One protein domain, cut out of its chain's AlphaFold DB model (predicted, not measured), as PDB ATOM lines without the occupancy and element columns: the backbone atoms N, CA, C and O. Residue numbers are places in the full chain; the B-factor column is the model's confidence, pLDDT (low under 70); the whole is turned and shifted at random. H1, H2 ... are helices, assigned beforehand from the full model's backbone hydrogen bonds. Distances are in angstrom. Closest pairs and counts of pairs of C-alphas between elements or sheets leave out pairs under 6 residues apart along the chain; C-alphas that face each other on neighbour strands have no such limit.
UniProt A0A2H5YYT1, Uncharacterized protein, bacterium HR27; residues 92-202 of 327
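Overview. This is residues 92 to 202 of the 327 residues of an uncharacterized protein of bacterium HR27 (UniProt A0A2H5YYT1). Five helices form an elongated up-and-down bundle, each running against the one before: H3 in the middle, the H1-H2 hairpin on one side, H4 and then H5 on the other. Residues 153 to 158 stick out at one end. The printed part has 111 residues, with five named helices and no named strand; it is all helix and compact, radius of gyration of the C-alphas 14.6 A, spanning 44 by 28 by 18 A.

Arrangement. H3, residues 126 to 147, is the hub. It touches H1, residues 92 to 105 (C-alphas of His 139 and Leu 104 closest, 6.6 A), H2, residues 109 to 122 (Val 132 and Ala 120, 6.1 A), and, with residues 134 to 144 alone, H4, residues 163 to 172 (Leu 141 and Ala 164, 4.8 A; a shallow tilt of 12 degrees, opposite ways). H4 touches H5, residues 180 to 200, closest at the C-alphas of Val 165 and Ala 190, 5.4 A. H5 is close to but not clearly touching H3, and apart from H1 and H2. Every O i to N i+4 pair is within hydrogen-bond range in H1, H2, H3 and H5; in H4, 5 of 6.

Along the chain. H3 is 31.4 A long, H5 30.2 A. H1 begins at C-alpha 92 (1.069, 33.618, -47.688); H5 ends at C-alpha 200 (-4.977, 48.720, -12.599).

Size, cuts and confidence. The C-alphas farthest apart, of Leu 92 and Gly 154, are 45.8 A apart. The printed part has no cut. The link H3 to H4 is long; residues 153 to 160 have pLDDT under 70.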
ATOM      1  N   LEU A  92       2.428  33.246 -48.084       91.50
ATOM      2  CA  LEU A  92       1.069  33.618 -47.688       91.50
ATOM      3  C   LEU A  92       0.833  33.370 -46.191       91.50
ATOM      4  O   LEU A  92       0.201  34.181 -45.513       91.50
ATOM      5  N   ALA A  93       1.377  32.280 -45.637       93.81
ATOM      6  CA  ALA A  93       1.316  32.021 -44.201       93.81
ATOM      7  C   ALA A  93       2.008  33.128 -43.381       93.81
ATOM      8  O   ALA A  93       1.493  33.527 -42.335       93.81
ATOM      9  N   ARG A  94       3.148  33.652 -43.856       94.50
ATOM     10  CA  ARG A  94       3.863  34.768 -43.210       94.50
ATOM     11  C   ARG A  94       3.078  36.074 -43.293       94.50
ATOM     12  O   ARG A  94       3.020  36.795 -42.299       94.50
ATOM     13  N   ASP A  95       2.443  36.357 -44.424       95.62
ATOM     14  CA  ASP A  95       1.622  37.562 -44.597       95.62
ATOM     15  C   ASP A  95       0.385  37.552 -43.689       95.62
ATOM     16  O   ASP A  95       0.040  38.569 -43.069       95.62
ATOM     17  N   GLU A  96      -0.257  36.392 -43.547       97.25
ATOM     18  CA  GLU A  96      -1.375  36.196 -42.621       97.25
ATOM     19  C   GLU A  96      -0.923  36.294 -41.158       97.25
ATOM     20  O   GLU A  96      -1.594  36.948 -40.362       97.25
ATOM     21  N   LEU A  97       0.247  35.749 -40.799       97.12
ATOM     22  CA  LEU A  97       0.841  35.928 -39.466       97.12
ATOM     23  C   LEU A  97       1.128  37.402 -39.155       97.12
ATOM     24  O   LEU A  97       0.759  37.897 -38.088       97.12
ATOM     25  N   ALA A  98       1.742  38.124 -40.092       96.25
ATOM     26  CA  ALA A  98       2.013  39.547 -39.931       96.25
ATOM     27  C   ALA A  98       0.709  40.347 -39.767       96.25
ATOM     28  O   ALA A  98       0.639  41.275 -38.959       96.25
ATOM     29  N   SER A  99      -0.341  39.972 -40.501       97.44
ATOM     30  CA  SER A  99      -1.675  40.565 -40.366       97.44
ATOM     31  C   SER A  99      -2.297  40.258 -39.008       97.44
ATOM     32  O   SER A  99      -2.751  41.183 -38.337       97.44
ATOM     33  N   ALA A 100      -2.247  39.002 -38.559       97.94
ATOM     34  CA  ALA A 100      -2.731  38.593 -37.247       97.94
ATOM     35  C   ALA A 100      -2.086  39.404 -36.119       97.94
ATOM     36  O   ALA A 100      -2.790  39.941 -35.268       97.94
ATOM     37  N   TYR A 101      -0.761  39.554 -36.134       97.12
ATOM     38  CA  TYR A 101      -0.040  40.328 -35.121       97.12
ATOM     39  C   TYR A 101      -0.420  41.810 -35.155       97.12
ATOM     40  O   TYR A 101      -0.697  42.389 -34.105       97.12
ATOM     41  N   ARG A 102      -0.553  42.419 -36.341       96.25
ATOM     42  CA  ARG A 102      -1.077  43.793 -36.461       96.25
ATOM     43  C   ARG A 102      -2.482  43.931 -35.880       96.25
ATOM     44  O   ARG A 102      -2.735  44.897 -35.167       96.25
ATOM     45  N   PHE A 103      -3.375  42.975 -36.141       95.44
ATOM     46  CA  PHE A 103      -4.724  42.979 -35.574       95.44
ATOM     47  C   PHE A 103      -4.716  42.830 -34.051       95.44
ATOM     48  O   PHE A 103      -5.447  43.548 -33.373       95.44
ATOM     49  N   LEU A 104      -3.850  41.974 -33.497       95.56
ATOM     50  CA  LEU A 104      -3.670  41.854 -32.046       95.56
ATOM     51  C   LEU A 104      -3.165  43.158 -31.413       95.56
ATOM     52  O   LEU A 104      -3.678  43.551 -30.367       95.56
ATOM     53  N   ALA A 105      -2.224  43.852 -32.058       93.06
ATOM     54  CA  ALA A 105      -1.699  45.138 -31.587       93.06
ATOM     55  C   ALA A 105      -2.769  46.239 -31.514       93.06
ATOM     56  O   ALA A 105      -2.691  47.120 -30.661       93.06
ATOM     57  N   VAL A 106      -3.791  46.169 -32.374       89.94
ATOM     58  CA  VAL A 106      -4.955  47.073 -32.354       89.94
ATOM     59  C   VAL A 106      -6.197  46.449 -31.708       89.94
ATOM     60  O   VAL A 106      -7.291  47.005 -31.811       89.94
ATOM     61  N   TRP A 107      -6.031  45.316 -31.016       89.94
ATOM     62  CA  TRP A 107      -7.065  44.599 -30.262       89.94
ATOM     63  C   TRP A 107      -8.283  44.122 -31.080       89.94
ATOM     64  O   TRP A 107      -9.362  43.882 -30.524       89.94
ATOM     65  N   ASP A 108      -8.123  43.920 -32.388       91.06
ATOM     66  CA  ASP A 108      -9.134  43.278 -33.231       91.06
ATOM     67  C   ASP A 108      -8.992  41.752 -33.161       91.06
ATOM     68  O   ASP A 108      -8.401  41.102 -34.024       91.06
ATOM     69  N   LEU A 109      -9.535  41.166 -32.089       91.88
ATOM     70  CA  LEU A 109      -9.452  39.722 -31.850       91.88
ATOM     71  C   LEU A 109     -10.120  38.890 -32.950       91.88
ATOM     72  O   LEU A 109      -9.681  37.775 -33.208       91.88
ATOM     73  N   ARG A 110     -11.168  39.412 -33.605       92.38
ATOM     74  CA  ARG A 110     -11.867  38.665 -34.659       92.38
ATOM     75  C   ARG A 110     -10.992  38.573 -35.903       92.38
ATOM     76  O   ARG A 110     -10.739  37.472 -36.377       92.38
ATOM     77  N   ALA A 111     -10.496  39.710 -36.388       94.56
ATOM     78  CA  ALA A 111      -9.612  39.726 -37.548       94.56
ATOM     79  C   ALA A 111      -8.301  38.969 -37.273       94.56
ATOM     80  O   ALA A 111      -7.803  38.262 -38.151       94.56
ATOM     81  N   ALA A 112      -7.776  39.060 -36.045       97.00
ATOM     82  CA  ALA A 112      -6.618  38.285 -35.615       97.00
ATOM     83  C   ALA A 112      -6.881  36.774 -35.662       97.00
ATOM     84  O   ALA A 112      -6.075  36.050 -36.237       97.00
ATOM     85  N   ALA A 113      -7.999  36.299 -35.101       97.50
ATOM     86  CA  ALA A 113      -8.369  34.884 -35.136       97.50
ATOM     87  C   ALA A 113      -8.531  34.384 -36.580       97.50
ATOM     88  O   ALA A 113      -7.908  33.392 -36.952       97.50
ATOM     89  N   ASP A 114      -9.267  35.119 -37.421       97.75
ATOM     90  CA  ASP A 114      -9.471  34.759 -38.829       97.75
ATOM     91  C   ASP A 114      -8.130  34.649 -39.589       97.75
ATOM     92  O   ASP A 114      -7.939  33.742 -40.406       97.75
ATOM     93  N   ALA A 115      -7.187  35.560 -39.322       97.94
ATOM     94  CA  ALA A 115      -5.845  35.544 -39.908       97.94
ATOM     95  C   ALA A 115      -4.968  34.404 -39.359       97.94
ATOM     96  O   ALA A 115      -4.314  33.710 -40.136       97.94
ATOM     97  N   LEU A 116      -4.997  34.137 -38.048       98.44
ATOM     98  CA  LEU A 116      -4.284  33.006 -37.437       98.44
ATOM     99  C   LEU A 116      -4.787  31.664 -37.968       98.44
ATOM    100  O   LEU A 116      -3.988  30.765 -38.216       98.44
ATOM    101  N   GLU A 117      -6.093  31.522 -38.184       97.50
ATOM    102  CA  GLU A 117      -6.665  30.327 -38.799       97.50
ATOM    103  C   GLU A 117      -6.213  30.152 -40.254       97.50
ATOM    104  O   GLU A 117      -5.912  29.031 -40.673       97.50
ATOM    105  N   ARG A 118      -6.148  31.241 -41.038       95.31
ATOM    106  CA  ARG A 118      -5.592  31.199 -42.402       95.31
ATOM    107  C   ARG A 118      -4.120  30.801 -42.377       95.31
ATOM    108  O   ARG A 118      -3.759  29.847 -43.062       95.31
ATOM    109  N   ALA A 119      -3.310  31.429 -41.531       96.12
ATOM    110  CA  ALA A 119      -1.905  31.074 -41.357       96.12
ATOM    111  C   ALA A 119      -1.720  29.604 -40.944       96.12
ATOM    112  O   ALA A 119      -0.917  28.898 -41.547       96.12
ATOM    113  N   ALA A 120      -2.503  29.103 -39.983       94.56
ATOM    114  CA  ALA A 120      -2.443  27.714 -39.520       94.56
ATOM    115  C   ALA A 120      -2.725  26.698 -40.641       94.56
ATOM    116  O   ALA A 120      -2.118  25.627 -40.692       94.56
ATOM    117  N   ARG A 121      -3.639  27.027 -41.564       90.31
ATOM    118  CA  ARG A 121      -3.942  26.165 -42.717       90.31
ATOM    119  C   ARG A 121      -2.778  26.081 -43.704       90.31
ATOM    120  O   ARG A 121      -2.597  25.018 -44.302       90.31
ATOM    121  N   LEU A 122      -2.010  27.160 -43.850       91.00
ATOM    122  CA  LEU A 122      -0.960  27.310 -44.860       91.00
ATOM    123  C   LEU A 122       0.439  26.929 -44.350       91.00
ATOM    124  O   LEU A 122       1.203  26.333 -45.099       91.00
ATOM    125  N   ALA A 123       0.758  27.217 -43.085       92.75
ATOM    126  CA  ALA A 123       2.096  27.041 -42.524       92.75
ATOM    127  C   ALA A 123       2.531  25.567 -42.480       92.75
ATOM    128  O   ALA A 123       1.886  24.712 -41.854       92.75
ATOM    129  N   ARG A 124       3.663  25.264 -43.113       90.88
ATOM    130  CA  ARG A 124       4.292  23.939 -43.094       90.88
ATOM    131  C   ARG A 124       5.682  23.957 -42.485       90.88
ATOM    132  O   ARG A 124       6.121  22.907 -42.019       90.88
ATOM    133  N   PHE A 125       6.359  25.104 -42.429       90.75
ATOM    134  CA  PHE A 125       7.642  25.174 -41.743       90.75
ATOM    135  C   PHE A 125       7.467  25.269 -40.222       90.75
ATOM    136  O   PHE A 125       6.623  26.041 -39.752       90.75
ATOM    137  N   PRO A 126       8.281  24.526 -39.440       92.31
ATOM    138  CA  PRO A 126       8.198  24.519 -37.981       92.31
ATOM    139  C   PRO A 126       8.232  25.916 -37.353       92.31
ATOM    140  O   PRO A 126       7.469  26.199 -36.436       92.31
ATOM    141  N   GLU A 127       9.055  26.815 -37.891       94.25
ATOM    142  CA  GLU A 127       9.162  28.204 -37.437       94.25
ATOM    143  C   GLU A 127       7.809  28.939 -37.503       94.25
ATOM    144  O   GLU A 127       7.339  29.502 -36.514       94.25
ATOM    145  N   ASN A 128       7.122  28.885 -38.647       94.81
ATOM    146  CA  ASN A 128       5.827  29.544 -38.813       94.81
ATOM    147  C   ASN A 128       4.713  28.837 -38.033       94.81
ATOM    148  O   ASN A 128       3.834  29.503 -37.492       94.81
ATOM    149  N   GLN A 129       4.763  27.509 -37.901       95.81
ATOM    150  CA  GLN A 129       3.837  26.769 -37.035       95.81
ATOM    151  C   GLN A 129       3.975  27.198 -35.566       95.81
ATOM    152  O   GLN A 129       2.972  27.398 -34.878       95.81
ATOM    153  N   GLN A 130       5.205  27.420 -35.100       97.62
ATOM    154  CA  GLN A 130       5.462  27.956 -33.767       97.62
ATOM    155  C   GLN A 130       4.997  29.413 -33.624       97.62
ATOM    156  O   GLN A 130       4.403  29.751 -32.600       97.62
ATOM    157  N   ARG A 131       5.150  30.262 -34.653       97.75
ATOM    158  CA  ARG A 131       4.566  31.622 -34.652       97.75
ATOM    159  C   ARG A 131       3.039  31.622 -34.621       97.75
ATOM    160  O   ARG A 131       2.450  32.466 -33.945       97.75
ATOM    161  N   VAL A 132       2.385  30.670 -35.289       98.19
ATOM    162  CA  VAL A 132       0.927  30.477 -35.187       98.19
ATOM    163  C   VAL A 132       0.539  30.136 -33.746       98.19
ATOM    164  O   VAL A 132      -0.377  30.753 -33.201       98.19
ATOM    165  N   ALA A 133       1.250  29.203 -33.102       98.12
ATOM    166  CA  ALA A 133       0.998  28.841 -31.705       98.12
ATOM    167  C   ALA A 133       1.188  30.038 -30.756       98.12
ATOM    168  O   ALA A 133       0.324  30.308 -29.918       98.12
ATOM    169  N   LEU A 134       2.272  30.800 -30.935       98.31
ATOM    170  CA  LEU A 134       2.510  32.051 -30.216       98.31
ATOM    171  C   LEU A 134       1.367  33.049 -30.433       98.31
ATOM    172  O   LEU A 134       0.856  33.619 -29.473       98.31
ATOM    173  N   GLY A 135       0.914  33.221 -31.676       98.12
ATOM    174  CA  GLY A 135      -0.191  34.113 -32.014       98.12
ATOM    175  C   GLY A 135      -1.487  33.774 -31.288       98.12
ATOM    176  O   GLY A 135      -2.143  34.674 -30.768       98.12
ATOM    177  N   TRP A 136      -1.826  32.491 -31.160       98.50
ATOM    178  CA  TRP A 136      -2.982  32.060 -30.369       98.50
ATOM    179  C   TRP A 136      -2.814  32.313 -28.869       98.50
ATOM    180  O   TRP A 136      -3.776  32.703 -28.200       98.50
ATOM    181  N   ALA A 137      -1.606  32.144 -28.329       98.00
ATOM    182  CA  ALA A 137      -1.324  32.471 -26.935       98.00
ATOM    183  C   ALA A 137      -1.438  33.985 -26.669       98.00
ATOM    184  O   ALA A 137      -2.060  34.392 -25.687       98.00
ATOM    185  N   LEU A 138      -0.926  34.822 -27.578       98.12
ATOM    186  CA  LEU A 138      -1.071  36.281 -27.519       98.12
ATOM    187  C   LEU A 138      -2.533  36.716 -27.693       98.12
ATOM    188  O   LEU A 138      -3.013  37.573 -26.953       98.12
ATOM    189  N   HIS A 139      -3.282  36.082 -28.600       97.44
ATOM    190  CA  HIS A 139      -4.725  36.280 -28.728       97.44
ATOM    191  C   HIS A 139      -5.440  35.997 -27.402       97.44
ATOM    192  O   HIS A 139      -6.272  36.792 -26.960       97.44
ATOM    193  N   ARG A 140      -5.101  34.890 -26.729       96.38
ATOM    194  CA  ARG A 140      -5.671  34.562 -25.418       96.38
ATOM    195  C   ARG A 140      -5.307  35.604 -24.360       96.38
ATOM    196  O   ARG A 140      -6.183  35.984 -23.589       96.38
ATOM    197  N   LEU A 141      -4.067  36.094 -24.352       95.94
ATOM    198  CA  LEU A 141      -3.623  37.166 -23.458       95.94
ATOM    199  C   LEU A 141      -4.439  38.444 -23.638       95.94
ATOM    200  O   LEU A 141      -4.955  38.983 -22.661       95.94
ATOM    201  N   VAL A 142      -4.607  38.895 -24.879       95.06
ATOM    202  CA  VAL A 142      -5.404  40.088 -25.180       95.06
ATOM    203  C   VAL A 142      -6.888  39.860 -24.866       95.06
ATOM    204  O   VAL A 142      -7.558  40.753 -24.354       95.06
ATOM    205  N   SER A 143      -7.411  38.658 -25.110       93.19
ATOM    206  CA  SER A 143      -8.781  38.293 -24.738       93.19
ATOM    207  C   SER A 143      -9.003  38.362 -23.228       93.19
ATOM    208  O   SER A 143      -9.983  38.965 -22.794       93.19
ATOM    209  N   ASP A 144      -8.101  37.790 -22.428       92.44
ATOM    210  CA  ASP A 144      -8.177  37.849 -20.964       92.44
ATOM    211  C   ASP A 144      -8.074  39.303 -20.472       92.44
ATOM    212  O   ASP A 144      -8.855  39.705 -19.615       92.44
ATOM    213  N   LEU A 145      -7.189  40.122 -21.061       91.50
ATOM    214  CA  LEU A 145      -7.065  41.553 -20.747       91.50
ATOM    215  C   LEU A 145      -8.387  42.314 -20.949       91.50
ATOM    216  O   LEU A 145      -8.679  43.246 -20.200       91.50
ATOM    217  N   LEU A 146      -9.166  41.947 -21.972       89.12
ATOM    218  CA  LEU A 146     -10.423  42.621 -22.297       89.12
ATOM    219  C   LEU A 146     -11.632  42.070 -21.524       89.12
ATOM    220  O   LEU A 146     -12.602  42.797 -21.298       89.12
ATOM    221  N   GLN A 147     -11.616  40.787 -21.169       87.81
ATOM    222  CA  GLN A 147     -12.739  40.121 -20.502       87.81
ATOM    223  C   GLN A 147     -12.655  40.197 -18.979       87.81
ATOM    224  O   GLN A 147     -13.690  40.296 -18.325       87.81
ATOM    225  N   LEU A 148     -11.446  40.148 -18.417       89.25
ATOM    226  CA  LEU A 148     -11.230  40.169 -16.974       89.25
ATOM    227  C   LEU A 148     -11.082  41.603 -16.479       89.25
ATOM    228  O   LEU A 148     -10.268  42.377 -16.989       89.25
ATOM    229  N   VAL A 149     -11.843  41.937 -15.442       89.38
ATOM    230  CA  VAL A 149     -11.859  43.278 -14.865       89.38
ATOM    231  C   VAL A 149     -10.802  43.379 -13.765       89.38
ATOM    232  O   VAL A 149     -10.835  42.584 -12.822       89.38
ATOM    233  N   PRO A 150      -9.868  44.344 -13.833       88.19
ATOM    234  CA  PRO A 150      -8.923  44.567 -12.750       88.19
ATOM    235  C   PRO A 150      -9.661  44.859 -11.439       88.19
ATOM    236  O   PRO A 150     -10.479  45.779 -11.363       88.19
ATOM    237  N   GLY A 151      -9.375  44.073 -10.403       80.12
ATOM    238  CA  GLY A 151      -9.901  44.286  -9.052       80.12
ATOM    239  C   GLY A 151     -11.333  43.794  -8.781       80.12
ATOM    240  O   GLY A 151     -11.715  43.758  -7.610       80.12
ATOM    241  N   GLU A 152     -12.107  43.363  -9.787       76.38
ATOM    242  CA  GLU A 152     -13.403  42.684  -9.583       76.38
ATOM    243  C   GLU A 152     -13.211  41.159  -9.689       76.38
ATOM    244  O   GLU A 152     -13.063  40.634 -10.782       76.38
ATOM    245  N   ASP A 153     -13.142  40.463  -8.544       54.88
ATOM    246  CA  ASP A 153     -13.749  39.139  -8.301       54.88
ATOM    247  C   ASP A 153     -13.360  38.588  -6.916       54.88
ATOM    248  O   ASP A 153     -12.227  38.721  -6.444       54.88
ATOM    249  N   GLY A 154     -14.342  37.974  -6.246       45.94
ATOM    250  CA  GLY A 154     -14.427  37.707  -4.800       45.94
ATOM    251  C   GLY A 154     -13.411  36.749  -4.163       45.94
ATOM    252  O   GLY A 154     -13.620  36.325  -3.029       45.94
ATOM    253  N   ASP A 155     -12.302  36.432  -4.828       45.03
ATOM    254  CA  ASP A 155     -11.240  35.578  -4.289       45.03
ATOM    255  C   ASP A 155      -9.877  36.259  -4.518       45.03
ATOM    256  O   ASP A 155      -9.120  35.920  -5.432       45.03
ATOM    257  N   ARG A 156      -9.558  37.250  -3.663       51.78
ATOM    258  CA  ARG A 156      -8.347  38.117  -3.672       51.78
ATOM    259  C   ARG A 156      -7.002  37.389  -3.880       51.78
ATOM    260  O   ARG A 156      -5.976  38.036  -4.086       51.78
ATOM    261  N   LYS A 157      -6.971  36.057  -3.779       52.59
ATOM    262  CA  LYS A 157      -5.779  35.215  -3.948       52.59
ATOM    263  C   LYS A 157      -5.635  34.574  -5.333       52.59
ATOM    264  O   LYS A 157      -4.503  34.271  -5.697       52.59
ATOM    265  N   LYS A 158      -6.710  34.360  -6.104       51.28
ATOM    266  CA  LYS A 158      -6.648  33.618  -7.385       51.28
ATOM    267  C   LYS A 158      -6.406  34.493  -8.616       51.28
ATOM    268  O   LYS A 158      -5.882  33.991  -9.603       51.28
ATOM    269  N   HIS A 159      -6.704  35.789  -8.538       54.38
ATOM    270  CA  HIS A 159      -6.679  36.690  -9.698       54.38
ATOM    271  C   HIS A 159      -5.721  37.880  -9.527       54.38
ATOM    272  O   HIS A 159      -6.011  38.990  -9.950       54.38
ATOM    273  N   ARG A 160      -4.539  37.657  -8.931       62.97
ATOM    274  CA  ARG A 160      -3.445  38.659  -8.898       62.97
ATOM    275  C   ARG A 160      -2.702  38.808 -10.233       62.97
ATOM    276  O   ARG A 160      -1.764  39.598 -10.340       62.97
ATOM    277  N   SER A 161      -3.058  38.011 -11.233       72.38
ATOM    278  CA  SER A 161      -2.396  37.983 -12.534       72.38
ATOM    279  C   SER A 161      -3.351  37.483 -13.605       72.38
ATOM    280  O   SER A 161      -4.138  36.570 -13.347       72.38
ATOM    281  N   LEU A 162      -3.199  38.004 -14.819       83.38
ATOM    282  CA  LEU A 162      -3.817  37.450 -16.018       83.38
ATOM    283  C   LEU A 162      -3.339  35.996 -16.226       83.38
ATOM    284  O   LEU A 162      -2.131  35.782 -16.383       83.38
ATOM    285  N   PRO A 163      -4.236  34.989 -16.246       84.38
ATOM    286  CA  PRO A 163      -3.853  33.584 -16.417       84.38
ATOM    287  C   PRO A 163      -3.030  33.336 -17.686       84.38
ATOM    288  O   PRO A 163      -2.057  32.580 -17.665       84.38
ATOM    289  N   ALA A 164      -3.379  34.025 -18.773       89.38
ATOM    290  CA  ALA A 164      -2.692  33.922 -20.051       89.38
ATOM    291  C   ALA A 164      -1.214  34.346 -20.038       89.38
ATOM    292  O   ALA A 164      -0.464  33.861 -20.880       89.38
ATOM    293  N   VAL A 165      -0.752  35.169 -19.085       92.94
ATOM    294  CA  VAL A 165       0.676  35.550 -18.994       92.94
ATOM    295  C   VAL A 165       1.538  34.314 -18.778       92.94
ATOM    296  O   VAL A 165       2.523  34.094 -19.481       92.94
ATOM    297  N   ARG A 166       1.113  33.447 -17.853       92.00
ATOM    298  CA  ARG A 166       1.792  32.178 -17.601       92.00
ATOM    299  C   ARG A 166       1.737  31.265 -18.827       92.00
ATOM    300  O   ARG A 166       2.742  30.644 -19.137       92.00
ATOM    301  N   ILE A 167       0.599  31.201 -19.523       93.31
ATOM    302  CA  ILE A 167       0.454  30.383 -20.740       93.31
ATOM    303  C   ILE A 167       1.469  30.817 -21.800       93.31
ATOM    304  O   ILE A 167       2.164  29.967 -22.348       93.31
ATOM    305  N   VAL A 168       1.587  32.123 -22.059       96.50
ATOM    306  CA  VAL A 168       2.551  32.661 -23.030       96.50
ATOM    307  C   VAL A 168       3.980  32.322 -22.605       96.50
ATOM    308  O   VAL A 168       4.734  31.766 -23.398       96.50
ATOM    309  N   ARG A 169       4.345  32.586 -21.346       95.19
ATOM    310  CA  ARG A 169       5.696  32.320 -20.836       95.19
ATOM    311  C   ARG A 169       6.069  30.837 -20.902       95.19
ATOM    312  O   ARG A 169       7.160  30.506 -21.357       95.19
ATOM    313  N   ASP A 170       5.176  29.959 -20.453       95.44
ATOM    314  CA  ASP A 170       5.413  28.515 -20.432       95.44
ATOM    315  C   ASP A 170       5.505  27.965 -21.877       95.44
ATOM    316  O   ASP A 170       6.351  27.115 -22.151       95.44
ATOM    317  N   LEU A 171       4.713  28.501 -22.821       97.38
ATOM    318  CA  LEU A 171       4.789  28.156 -24.247       97.38
ATOM    319  C   LEU A 171       6.106  28.608 -24.889       97.38
ATOM    320  O   LEU A 171       6.711  27.843 -25.628       97.38
ATOM    321  N   LEU A 172       6.574  29.831 -24.622       97.12
ATOM    322  CA  LEU A 172       7.779  30.387 -25.257       97.12
ATOM    323  C   LEU A 172       9.031  29.523 -25.034       97.12
ATOM    324  O   LEU A 172       9.895  29.442 -25.910       97.12
ATOM    325  N   VAL A 173       9.108  28.814 -23.904       95.81
ATOM    326  CA  VAL A 173      10.194  27.861 -23.617       95.81
ATOM    327  C   VAL A 173      10.213  26.702 -24.621       95.81
ATOM    328  O   VAL A 173      11.285  26.186 -24.931       95.81
ATOM    329  N   THR A 174       9.057  26.316 -25.167       96.31
ATOM    330  CA  THR A 174       8.921  25.195 -26.108       96.31
ATOM    331  C   THR A 174       9.053  25.601 -27.577       96.31
ATOM    332  O   THR A 174       9.052  24.724 -28.435       96.31
ATOM    333  N   LEU A 175       9.128  26.899 -27.897       96.25
ATOM    334  CA  LEU A 175       9.204  27.398 -29.278       96.25
ATOM    335  C   LEU A 175      10.662  27.514 -29.758       96.25
ATOM    336  O   LEU A 175      11.181  28.599 -30.006       96.25
ATOM    337  N   ASP A 176      11.352  26.382 -29.839       96.00
ATOM    338  CA  ASP A 176      12.788  26.282 -30.138       96.00
ATOM    339  C   ASP A 176      13.206  26.681 -31.567       96.00
ATOM    340  O   ASP A 176      14.389  26.902 -31.811       96.00
ATOM    341  N   GLN A 177      12.257  26.808 -32.496       96.56
ATOM    342  CA  GLN A 177      12.502  27.242 -33.876       96.56
ATOM    343  C   GLN A 177      12.436  28.767 -34.023       96.56
ATOM    344  O   GLN A 177      12.773  29.286 -35.085       96.56
ATOM    345  N   LEU A 178      12.011  29.496 -32.984       95.56
ATOM    346  CA  LEU A 178      11.982  30.958 -32.988       95.56
ATOM    347  C   LEU A 178      13.307  31.554 -32.482       95.56
ATOM    348  O   LEU A 178      13.898  31.030 -31.526       95.56
ATOM    349  N   PRO A 179      13.753  32.699 -33.040       95.38
ATOM    350  CA  PRO A 179      14.892  33.446 -32.511       95.38
ATOM    351  C   PRO A 179      14.744  33.724 -31.009       95.38
ATOM    352  O   PRO A 179      13.664  34.087 -30.541       95.38
ATOM    353  N   SER A 180      15.832  33.600 -30.240       95.25
ATOM    354  CA  SER A 180      15.808  33.895 -28.797       95.25
ATOM    355  C   SER A 180      15.347  35.325 -28.514       95.25
ATOM    356  O   SER A 180      14.500  35.512 -27.656       95.25
ATOM    357  N   ALA A 181      15.799  36.303 -29.305       96.25
ATOM    358  CA  ALA A 181      15.387  37.700 -29.170       96.25
ATOM    359  C   ALA A 181      13.868  37.898 -29.330       96.25
ATOM    360  O   ALA A 181      13.263  38.651 -28.571       96.25
ATOM    361  N   GLU A 182      13.238  37.189 -30.276       96.94
ATOM    362  CA  GLU A 182      11.781  37.225 -30.463       96.94
ATOM    363  C   GLU A 182      11.066  36.616 -29.247       96.94
ATOM    364  O   GLU A 182      10.088  37.174 -28.746       96.94
ATOM    365  N   ARG A 183      11.583  35.499 -28.718       97.50
ATOM    366  CA  ARG A 183      11.014  34.853 -27.528       97.50
ATOM    367  C   ARG A 183      11.145  35.704 -26.271       97.50
ATOM    368  O   ARG A 183      10.163  35.866 -25.547       97.50
ATOM    369  N   ASP A 184      12.326  36.260 -26.036       97.06
ATOM    370  CA  ASP A 184      12.619  37.114 -24.887       97.06
ATOM    371  C   ASP A 184      11.759  38.384 -24.927       97.06
ATOM    372  O   ASP A 184      11.202  38.791 -23.905       97.06
ATOM    373  N   PHE A 185      11.566  38.962 -26.120       97.69
ATOM    374  CA  PHE A 185      10.671  40.097 -26.327       97.69
ATOM    375  C   PHE A 185       9.232  39.771 -25.912       97.69
ATOM    376  O   PHE A 185       8.662  40.480 -25.084       97.69
ATOM    377  N   TYR A 186       8.638  38.693 -26.437       97.94
ATOM    378  CA  TYR A 186       7.246  38.365 -26.114       97.94
ATOM    379  C   TYR A 186       7.056  37.887 -24.668       97.94
ATOM    380  O   TYR A 186       5.983  38.091 -24.099       97.94
ATOM    381  N   ALA A 187       8.087  37.310 -24.042       97.38
ATOM    382  CA  ALA A 187       8.076  37.020 -22.610       97.38
ATOM    383  C   ALA A 187       8.019  38.316 -21.786       97.38
ATOM    384  O   ALA A 187       7.163  38.454 -20.910       97.38
ATOM    385  N   ALA A 188       8.889  39.282 -22.096       97.38
ATOM    386  CA  ALA A 188       8.901  40.586 -21.437       97.38
ATOM    387  C   ALA A 188       7.592  41.355 -21.670       97.38
ATOM    388  O   ALA A 188       7.060  41.971 -20.748       97.38
ATOM    389  N   GLU A 189       7.042  41.278 -22.879       97.50
ATOM    390  CA  GLU A 189       5.795  41.940 -23.248       97.50
ATOM    391  C   GLU A 189       4.580  41.354 -22.515       97.50
ATOM    392  O   GLU A 189       3.743  42.099 -21.997       97.50
ATOM    393  N   ALA A 190       4.499  40.025 -22.395       96.88
ATOM    394  CA  ALA A 190       3.449  39.373 -21.618       96.88
ATOM    395  C   ALA A 190       3.508  39.780 -20.136       96.88
ATOM    396  O   ALA A 190       2.478  40.112 -19.543       96.88
ATOM    397  N   GLU A 191       4.705  39.815 -19.547       96.19
ATOM    398  CA  GLU A 191       4.902  40.280 -18.169       96.19
ATOM    399  C   GLU A 191       4.551  41.768 -18.013       96.19
ATOM    400  O   GLU A 191       3.878  42.146 -17.053       96.19
ATOM    401  N   ARG A 192       4.926  42.622 -18.975       96.25
ATOM    402  CA  ARG A 192       4.581  44.052 -18.979       96.25
ATOM    403  C   ARG A 192       3.066  44.265 -18.953       96.25
ATOM    404  O   ARG A 192       2.579  45.024 -18.115       96.25
ATOM    405  N   LEU A 193       2.322  43.574 -19.819       95.81
ATOM    406  CA  LEU A 193       0.856  43.636 -19.854       95.81
ATOM    407  C   LEU A 193       0.228  43.080 -18.569       95.81
ATOM    408  O   LEU A 193      -0.697  43.679 -18.020       95.81
ATOM    409  N   GLY A 194       0.762  41.972 -18.047       93.88
ATOM    410  CA  GLY A 194       0.337  41.400 -16.769       93.88
ATOM    411  C   GLY A 194       0.535  42.349 -15.586       93.88
ATOM    412  O   GLY A 194      -0.340  42.455 -14.723       93.88
ATOM    413  N   ASN A 195       1.660  43.065 -15.554       93.88
ATOM    414  CA  ASN A 195       1.973  44.053 -14.526       93.88
ATOM    415  C   ASN A 195       1.062  45.280 -14.628       93.88
ATOM    416  O   ASN A 195       0.511  45.689 -13.609       93.88
ATOM    417  N   ALA A 196       0.830  45.804 -15.835       94.31
ATOM    418  CA  ALA A 196      -0.092  46.920 -16.049       94.31
ATOM    419  C   ALA A 196      -1.527  46.576 -15.609       94.31
ATOM    420  O   ALA A 196      -2.199  47.395 -14.987       94.31
ATOM    421  N   TRP A 197      -1.996  45.354 -15.888       93.06
ATOM    422  CA  TRP A 197      -3.317  44.897 -15.440       93.06
ATOM    423  C   TRP A 197      -3.391  44.735 -13.916       93.06
ATOM    424  O   TRP A 197      -4.407  45.064 -13.312       93.06
ATOM    425  N   ARG A 198      -2.312  44.272 -13.270       91.25
ATOM    426  CA  ARG A 198      -2.249  44.179 -11.803       91.25
ATOM    427  C   ARG A 198      -2.268  45.556 -11.146       91.25
ATOM    428  O   ARG A 198      -2.985  45.747 -10.176       91.25
ATOM    429  N   GLU A 199      -1.513  46.503 -11.684       92.44
ATOM    430  CA  GLU A 199      -1.495  47.886 -11.208       92.44
ATOM    431  C   GLU A 199      -2.863  48.550 -11.357       92.44
ATOM    432  O   GLU A 199      -3.310  49.216 -10.433       92.44
ATOM    433  N   ALA A 200      -3.591  48.276 -12.446       92.81
ATOM    434  CA  ALA A 200      -4.977  48.720 -12.599       92.81
ATOM    435  C   ALA A 200      -5.906  48.219 -11.478       92.81
ATOM    436  O   ALA A 200      -6.944  48.819 -11.237       92.81
ATOM    437  N   ALA A 201      -5.576  47.122 -10.789       89.38
ATOM    438  CA  ALA A 201      -6.368  46.652  -9.653       89.38
ATOM    439  C   ALA A 201      -6.125  47.465  -8.365       89.38
ATOM    440  O   ALA A 201      -6.926  47.370  -7.436       89.38
ATOM    441  N   GLU A 202      -5.034  48.234  -8.299       89.75
ATOM    442  CA  GLU A 202      -4.592  48.980  -7.114       89.75
ATOM    443  C   GLU A 202      -4.620  50.507  -7.323       89.75
ATOM    444  O   GLU A 202      -4.822  51.241  -6.358       89.75
TER     445      GLU A 202